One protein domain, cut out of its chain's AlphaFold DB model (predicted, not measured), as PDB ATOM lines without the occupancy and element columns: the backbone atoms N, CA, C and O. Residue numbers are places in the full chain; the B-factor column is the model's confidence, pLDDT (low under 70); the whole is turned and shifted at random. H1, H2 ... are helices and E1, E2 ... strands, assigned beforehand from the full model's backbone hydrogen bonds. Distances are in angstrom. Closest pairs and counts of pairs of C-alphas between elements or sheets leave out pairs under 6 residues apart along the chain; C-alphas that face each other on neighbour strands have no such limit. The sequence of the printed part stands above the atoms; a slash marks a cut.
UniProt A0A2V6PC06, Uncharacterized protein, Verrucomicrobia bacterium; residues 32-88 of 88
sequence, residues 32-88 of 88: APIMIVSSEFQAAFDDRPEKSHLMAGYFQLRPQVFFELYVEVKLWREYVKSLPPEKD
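What this domain is: This is residues 32 to 88 of the 88 residues of an uncharacterized protein of Verrucomicrobia bacterium (UniProt A0A2V6PC06). A narrow three-stranded sheet, with E3 between E1 and E2, leads directly into a single helix at the end of E3; the later part of H1 and the tail after it, residues 77 to 88, stick out as an arm. A long loop, residues 39 to 52, joins E1 to E2, and E2 and E3 form a hairpin. The printed part has 57 residues, with E1, E2, E3 and H1 in that order; the sheet order is E1, E3, E2, antiparallel throughout, and the class is mixed, helices and strands. The whole is loose, with a radius of gyration of the C-alphas of 13.2 A and spans of 36 by 29 by 19 A.

How they stand to each other: Edge strand E1, residues 34 to 38, is antiparallel to inner strand E3, residues 65 to 72, at 157 degrees; N 35 and O 70 are within hydrogen-bond range at 2.9 A. Edge strand E2, residues 53 to 62, bends by 56 degrees at residue 56. It is E3's other antiparallel neighbour, also at 157 degrees, with N 59 and O 67 at 2.9 A. E1 and E2 are only just apart, at 8.4 A. H1, residues 73 to 82, is on the sheet, over E3 and E2, at a height of 10.9 A, and stands up from it at 52 degrees. The closest C-alphas of E2 and H1 are those of His 53 and Val 73, 5.1 A apart. In H1 every O i to N i+4 pair is within hydrogen-bond range.

Where its parts are: E1 begins at C-alpha 34 (-10.123, 32.078, 38.986). E2 is 24.7 A long and E3 23.6 A. H1 measures 14.5 A and ends at C-alpha 82 (-25.888, 36.821, 45.089).

The domain as a whole: The C-alphas farthest apart, of Phe 41 and Asp 88, are 38.9 A apart. The printed part has no cut. The link E1 to E2 is long; the other two are tight. Residue 88 is under 70 in pLDDT.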
ATOM      1  N   ALA A  32      -4.323  34.069  40.302       95.75
ATOM      2  CA  ALA A  32      -5.504  34.748  39.781       95.75
ATOM      3  C   ALA A  32      -6.767  34.289  40.540       95.75
ATOM      4  O   ALA A  32      -6.852  33.113  40.880       95.75
ATOM      5  N   PRO A  33      -7.796  35.143  40.726       96.75
ATOM      6  CA  PRO A  33      -8.997  34.773  41.487       96.75
ATOM      7  C   PRO A  33      -9.792  33.584  40.928       96.75
ATOM      8  O   PRO A  33     -10.625  33.002  41.622       96.75
ATOM      9  N   ILE A  34      -9.585  33.262  39.649       96.06
ATOM     10  CA  ILE A  34     -10.123  32.078  38.986       96.06
ATOM     11  C   ILE A  34      -8.949  31.368  38.324       96.06
ATOM     12  O   ILE A  34      -8.259  31.957  37.489       96.06
ATOM     13  N   MET A  35      -8.768  30.095  38.657       95.56
ATOM     14  CA  MET A  35      -7.733  29.238  38.091       95.56
ATOM     15  C   MET A  35      -8.399  28.040  37.408       95.56
ATOM     16  O   MET A  35      -9.222  27.354  38.009       95.56
ATOM     17  N   ILE A  36      -8.043  27.790  36.147       94.12
ATOM     18  CA  ILE A  36      -8.399  26.568  35.416       94.12
ATOM     19  C   ILE A  36      -7.113  25.769  35.285       94.12
ATOM     20  O   ILE A  36      -6.187  26.208  34.603       94.12
ATOM     21  N   VAL A  37      -7.043  24.632  35.966       93.81
ATOM     22  CA  VAL A  37      -5.788  23.904  36.154       93.81
ATOM     23  C   VAL A  37      -5.943  22.480  35.649       93.81
ATOM     24  O   VAL A  37      -6.932  21.828  35.959       93.81
ATOM     25  N   SER A  38      -4.987  21.984  34.860       92.19
ATOM     26  CA  SER A  38      -4.947  20.553  34.526       92.19
ATOM     27  C   SER A  38      -4.853  19.734  35.812       92.19
ATOM     28  O   SER A  38      -4.017  20.042  36.663       92.19
ATOM     29  N   SER A  39      -5.649  18.669  35.934       92.62
ATOM     30  CA  SER A  39      -5.598  17.779  37.107       92.62
ATOM     31  C   SER A  39      -4.228  17.105  37.278       92.62
ATOM     32  O   SER A  39      -3.876  16.643  38.359       92.62
ATOM     33  N   GLU A  40      -3.421  17.061  36.213       92.31
ATOM     34  CA  GLU A  40      -2.045  16.548  36.237       92.31
ATOM     35  C   GLU A  40      -1.115  17.372  37.140       92.31
ATOM     36  O   GLU A  40      -0.115  16.844  37.622       92.31
ATOM     37  N   PHE A  41      -1.437  18.645  37.400       92.25
ATOM     38  CA  PHE A  41      -0.633  19.496  38.282       92.25
ATOM     39  C   PHE A  41      -0.902  19.277  39.772       92.25
ATOM     40  O   PHE A  41      -0.156  19.829  40.579       92.25
ATOM     41  N   GLN A  42      -1.938  18.509  40.138       91.56
ATOM     42  CA  GLN A  42      -2.283  18.197  41.532       91.56
ATOM     43  C   GLN A  42      -2.284  19.454  42.425       91.56
ATOM     44  O   GLN A  42      -1.617  19.508  43.458       91.56
ATOM     45  N   ALA A  43      -2.972  20.512  41.980       92.88
ATOM     46  CA  ALA A  43      -2.805  21.851  42.545       92.88
ATOM     47  C   ALA A  43      -3.238  21.952  44.013       92.88
ATOM     48  O   ALA A  43      -2.570  22.653  44.788       92.88
ATOM     49  N   ALA A  44      -4.344  21.271  44.349       92.19
ATOM     50  CA  ALA A  44      -4.891  21.087  45.695       92.19
ATOM     51  C   ALA A  44      -4.887  22.377  46.537       92.19
ATOM     52  O   ALA A  44      -4.484  22.380  47.699       92.19
ATOM     53  N   PHE A  45      -5.267  23.515  45.935       92.94
ATOM     54  CA  PHE A  45      -5.204  24.832  46.592       92.94
ATOM     55  C   PHE A  45      -6.057  24.910  47.869       92.94
ATOM     56  O   PHE A  45      -5.767  25.706  48.763       92.94
ATOM     57  N   ASP A  46      -7.093  24.084  47.950       89.81
ATOM     58  CA  ASP A  46      -8.006  23.922  49.076       89.81
ATOM     59  C   ASP A  46      -7.424  23.101  50.241       89.81
ATOM     60  O   ASP A  46      -7.853  23.277  51.388       89.81
ATOM     61  N   ASP A  47      -6.402  22.286  49.975       90.69
ATOM     62  CA  ASP A  47      -5.658  21.524  50.985       90.69
ATOM     63  C   ASP A  47      -4.438  22.282  51.531       90.69
ATOM     64  O   ASP A  47      -3.862  21.895  52.554       90.69
ATOM     65  N   ARG A  48      -4.038  23.386  50.888       89.62
ATOM     66  CA  ARG A  48      -2.906  24.204  51.344       89.62
ATOM     67  C   ARG A  48      -3.227  24.939  52.652       89.62
ATOM     68  O   ARG A  48      -4.387  25.280  52.885       89.62
ATOM     69  N   PRO A  49      -2.229  25.256  53.498       88.69
ATOM     70  CA  PRO A  49      -2.454  25.955  54.767       88.69
ATOM     71  C   PRO A  49      -3.234  27.272  54.635       88.69
ATOM     72  O   PRO A  49      -4.057  27.591  55.492       88.69
ATOM     73  N   GLU A  50      -3.000  28.025  53.561       88.69
ATOM     74  CA  GLU A  50      -3.642  29.311  53.291       88.69
ATOM     75  C   GLU A  50      -5.095  29.201  52.808       88.69
ATOM     76  O   GLU A  50      -5.839  30.176  52.938       88.69
ATOM     77  N   LYS A  51      -5.499  28.047  52.251       88.50
ATOM     78  CA  LYS A  51      -6.838  27.784  51.680       88.50
ATOM     79  C   LYS A  51      -7.393  28.960  50.871       88.50
ATOM     80  O   LYS A  51      -8.533  29.388  51.059       88.50
ATOM     81  N   SER A  52      -6.560  29.536  50.003       93.38
ATOM     82  CA  SER A  52      -6.884  30.765  49.270       93.38
ATOM     83  C   SER A  52      -7.998  30.557  48.241       93.38
ATOM     84  O   SER A  52      -8.779  31.475  47.972       93.38
ATOM     85  N   HIS A  53      -8.104  29.340  47.708       96.75
ATOM     86  CA  HIS A  53      -9.082  28.940  46.705       96.75
ATOM     87  C   HIS A  53      -9.825  27.678  47.144       96.75
ATOM     88  O   HIS A  53      -9.282  26.853  47.873       96.75
ATOM     89  N   LEU A  54     -11.057  27.522  46.663       95.94
ATOM     90  CA  LEU A  54     -11.821  26.276  46.752       95.94
ATOM     91  C   LEU A  54     -11.891  25.592  45.386       95.94
ATOM     92  O   LEU A  54     -11.981  26.284  44.367       95.94
ATOM     93  N   MET A  55     -11.907  24.256  45.356       96.06
ATOM     94  CA  MET A  55     -12.242  23.517  44.140       96.06
ATOM     95  C   MET A  55     -13.750  23.634  43.880       96.06
ATOM     96  O   MET A  55     -14.569  22.960  44.502       96.06
ATOM     97  N   ALA A  56     -14.127  24.531  42.972       95.62
ATOM     98  CA  ALA A  56     -15.516  24.792  42.600       95.62
ATOM     99  C   ALA A  56     -16.042  23.815  41.534       95.62
ATOM    100  O   ALA A  56     -17.246  23.765  41.282       95.62
ATOM    101  N   GLY A  57     -15.164  23.041  40.893       95.25
ATOM    102  CA  GLY A  57     -15.589  21.996  39.970       95.25
ATOM    103  C   GLY A  57     -14.448  21.150  39.422       95.25
ATOM    104  O   GLY A  57     -13.291  21.563  39.416       95.25
ATOM    105  N   TYR A  58     -14.819  19.974  38.923       95.38
ATOM    106  CA  TYR A  58     -13.941  19.022  38.255       95.38
ATOM    107  C   TYR A  58     -14.584  18.615  36.932       95.38
ATOM    108  O   TYR A  58     -15.722  18.138  36.908       95.38
ATOM    109  N   PHE A  59     -13.886  18.842  35.824       92.44
ATOM    110  CA  PHE A  59     -14.465  18.744  34.488       92.44
ATOM    111  C   PHE A  59     -13.605  17.877  33.582       92.44
ATOM    112  O   PHE A  59     -12.381  17.968  33.587       92.44
ATOM    113  N   GLN A  60     -14.255  17.079  32.739       91.50
ATOM    114  CA  GLN A  60     -13.598  16.345  31.666       91.50
ATOM    115  C   GLN A  60     -13.681  17.161  30.374       91.50
ATOM    116  O   GLN A  60     -14.782  17.418  29.890       91.50
ATOM    117  N   LEU A  61     -12.542  17.557  29.789       84.38
ATOM    118  CA  LEU A  61     -12.577  18.238  28.486       84.38
ATOM    119  C   LEU A  61     -12.706  17.246  27.328       84.38
ATOM    120  O   LEU A  61     -13.435  17.486  26.368       84.38
ATOM    121  N   ARG A  62     -11.947  16.153  27.397       85.25
ATOM    122  CA  ARG A  62     -11.972  15.045  26.436       85.25
ATOM    123  C   ARG A  62     -11.746  13.733  27.188       85.25
ATOM    124  O   ARG A  62     -11.338  13.796  28.351       85.25
ATOM    125  N   PRO A  63     -11.960  12.560  26.565       91.62
ATOM    126  CA  PRO A  63     -11.691  11.287  27.219       91.62
ATOM    127  C   PRO A  63     -10.321  11.290  27.902       91.62
ATOM    128  O   PRO A  63      -9.309  11.606  27.280       91.62
ATOM    129  N   GLN A  64     -10.341  10.987  29.200       89.00
ATOM    130  CA  GLN A  64      -9.170  10.893  30.077       89.00
ATOM    131  C   GLN A  64      -8.369  12.185  30.302       89.00
ATOM    132  O   GLN A  64      -7.290  12.101  30.880       89.00
ATOM    133  N   VAL A  65      -8.876  13.363  29.922       87.88
ATOM    134  CA  VAL A  65      -8.233  14.625  30.313       87.88
ATOM    135  C   VAL A  65      -9.176  15.545  31.055       87.88
ATOM    136  O   VAL A  65     -10.249  15.907  30.557       87.88
ATOM    137  N   PHE A  66      -8.728  15.930  32.243       91.31
ATOM    138  CA  PHE A  66      -9.518  16.629  33.233       91.31
ATOM    139  C   PHE A  66      -8.860  17.939  33.644       91.31
ATOM    140  O   PHE A  66      -7.645  18.119  33.543       91.31
ATOM    141  N   PHE A  67      -9.692  18.863  34.104       93.06
ATOM    142  CA  PHE A  67      -9.246  20.092  34.724       93.06
ATOM    143  C   PHE A  67     -10.091  20.413  35.952       93.06
ATOM    144  O   PHE A  67     -11.281  20.092  36.032       93.06
ATOM    145  N   GLU A  68      -9.449  21.085  36.888       95.38
ATOM    146  CA  GLU A  68     -10.008  21.583  38.130       95.38
ATOM    147  C   GLU A  68     -10.294  23.079  37.965       95.38
ATOM    148  O   GLU A  68      -9.474  23.837  37.430       95.38
ATOM    149  N   LEU A  69     -11.477  23.505  38.399       95.75
ATOM    150  CA  LEU A  69     -11.837  24.911  38.522       95.75
ATOM    151  C   LEU A  69     -11.653  25.327  39.972       95.75
ATOM    152  O   LEU A  69     -12.364  24.844  40.853       95.75
ATOM    153  N   TYR A  70     -10.771  26.289  40.188       97.44
ATOM    154  CA  TYR A  70     -10.556  26.900  41.486       97.44
ATOM    155  C   TYR A  70     -11.021  28.350  41.493       97.44
ATOM    156  O   TYR A  70     -10.781  29.098  40.543       97.44
ATOM    157  N   VAL A  71     -11.677  28.746  42.584       97.88
ATOM    158  CA  VAL A  71     -12.186  30.108  42.789       97.88
ATOM    159  C   VAL A  71     -11.696  30.626  44.132       97.88
ATOM    160  O   VAL A  71     -11.771  29.914  45.134       97.88
ATOM    161  N   GLU A  72     -11.200  31.861  44.163       97.69
ATOM    162  CA  GLU A  72     -10.790  32.528  45.398       97.69
ATOM    163  C   GLU A  72     -11.950  32.533  46.400       97.69
ATOM    164  O   GLU A  72     -13.085  32.901  46.076       97.69
ATOM    165  N   VAL A  73     -11.667  32.169  47.651       96.44
ATOM    166  CA  VAL A  73     -12.691  32.023  48.694       96.44
ATOM    167  C   VAL A  73     -13.506  33.302  48.900       96.44
ATOM    168  O   VAL A  73     -14.715  33.225  49.124       96.44
ATOM    169  N   LYS A  74     -12.883  34.485  48.823       95.69
ATOM    170  CA  LYS A  74     -13.607  35.761  48.963       95.69
ATOM    171  C   LYS A  74     -14.585  35.971  47.809       95.69
ATOM    172  O   LYS A  74     -15.749  36.269  48.058       95.69
ATOM    173  N   LEU A  75     -14.129  35.751  46.576       96.69
ATOM    174  CA  LEU A  75     -14.956  35.865  45.376       96.69
ATOM    175  C   LEU A  75     -16.141  34.892  45.419       96.69
ATOM    176  O   LEU A  75     -17.272  35.282  45.136       96.69
ATOM    177  N   TRP A  76     -15.904  33.649  45.836       96.00
ATOM    178  CA  TRP A  76     -16.960  32.646  45.956       96.00
ATOM    179  C   TRP A  76     -18.021  33.014  46.989       96.00
ATOM    180  O   TRP A  76     -19.211  32.870  46.723       96.00
ATOM    181  N   ARG A  77     -17.620  33.545  48.151       95.44
ATOM    182  CA  ARG A  77     -18.579  34.012  49.163       95.44
ATOM    183  C   ARG A  77     -19.471  35.127  48.627       95.44
ATOM    184  O   ARG A  77     -20.673  35.094  48.877       95.44
ATOM    185  N   GLU A  78     -18.908  36.090  47.900       96.69
ATOM    186  CA  GLU A  78     -19.703  37.162  47.287       96.69
ATOM    187  C   GLU A  78     -20.645  36.626  46.205       96.69
ATOM    188  O   GLU A  78     -21.803  37.034  46.142       96.69
ATOM    189  N   TYR A  79     -20.197  35.649  45.411       94.44
ATOM    190  CA  TYR A  79     -21.060  34.976  44.446       94.44
ATOM    191  C   TYR A  79     -22.227  34.244  45.122       94.44
ATOM    192  O   TYR A  79     -23.375  34.465  44.744       94.44
ATOM    193  N   VAL A  80     -21.970  33.436  46.156       93.75
ATOM    194  CA  VAL A  80     -23.017  32.685  46.874       93.75
ATOM    195  C   VAL A  80     -24.057  33.619  47.497       93.75
ATOM    196  O   VAL A  80     -25.246  33.338  47.411       93.75
ATOM    197  N   LYS A  81     -23.648  34.771  48.049       95.56
ATOM    198  CA  LYS A  81     -24.587  35.790  48.564       95.56
ATOM    199  C   LYS A  81     -25.514  36.365  47.488       95.56
ATOM    200  O   LYS A  81     -26.579  36.873  47.823       95.56
ATOM    201  N   SER A  82     -25.091  36.338  46.223       95.25
ATOM    202  CA  SER A  82     -25.888  36.821  45.089       95.25
ATOM    203  C   SER A  82     -26.886  35.785  44.563       95.25
ATOM    204  O   SER A  82     -27.761  36.135  43.770       95.25
ATOM    205  N   LEU A  83     -26.765  34.519  44.982       93.12
ATOM    206  CA  LEU A  83     -27.670  33.454  44.566       93.12
ATOM    207  C   LEU A  83     -29.029  33.593  45.267       93.12
ATOM    208  O   LEU A  83     -29.091  34.044  46.414       93.12
ATOM    209  N   PRO A  84     -30.130  33.204  44.599       91.12
ATOM    210  CA  PRO A  84     -31.416  33.108  45.271       91.12
ATOM    211  C   PRO A  84     -31.323  32.105  46.432       91.12
ATOM    212  O   PRO A  84     -30.591  31.117  46.316       91.12
ATOM    213  N   PRO A  85     -32.066  32.326  47.531       86.75
ATOM    214  CA  PRO A  85     -32.166  31.337  48.591       86.75
ATOM    215  C   PRO A  85     -32.686  30.015  48.019       86.75
ATOM    216  O   PRO A  85     -33.518  30.002  47.104       86.75
ATOM    217  N   GLU A  86     -32.163  28.916  48.550       83.25
ATOM    218  CA  GLU A  86     -32.612  27.575  48.198       83.25
ATOM    219  C   GLU A  86     -34.116  27.467  48.488       83.25
ATOM    220  O   GLU A  86     -34.599  27.955  49.511       83.25
ATOM    221  N   LYS A  87     -34.878  26.935  47.527       74.56
ATOM    222  CA  LYS A  87     -36.299  26.662  47.740       74.56
ATOM    223  C   LYS A  87     -36.394  25.316  48.447       74.56
ATOM    224  O   LYS A  87     -35.928  24.334  47.875       74.56
ATOM    225  N   ASP A  88     -36.971  25.328  49.646       65.56
ATOM    226  CA  ASP A  88     -37.314  24.131  50.426       65.56
ATOM    227  C   ASP A  88     -38.186  23.139  49.634       65.56
ATOM    228  O   ASP A  88     -39.053  23.596  48.842       65.56
TER     229      ASP A  88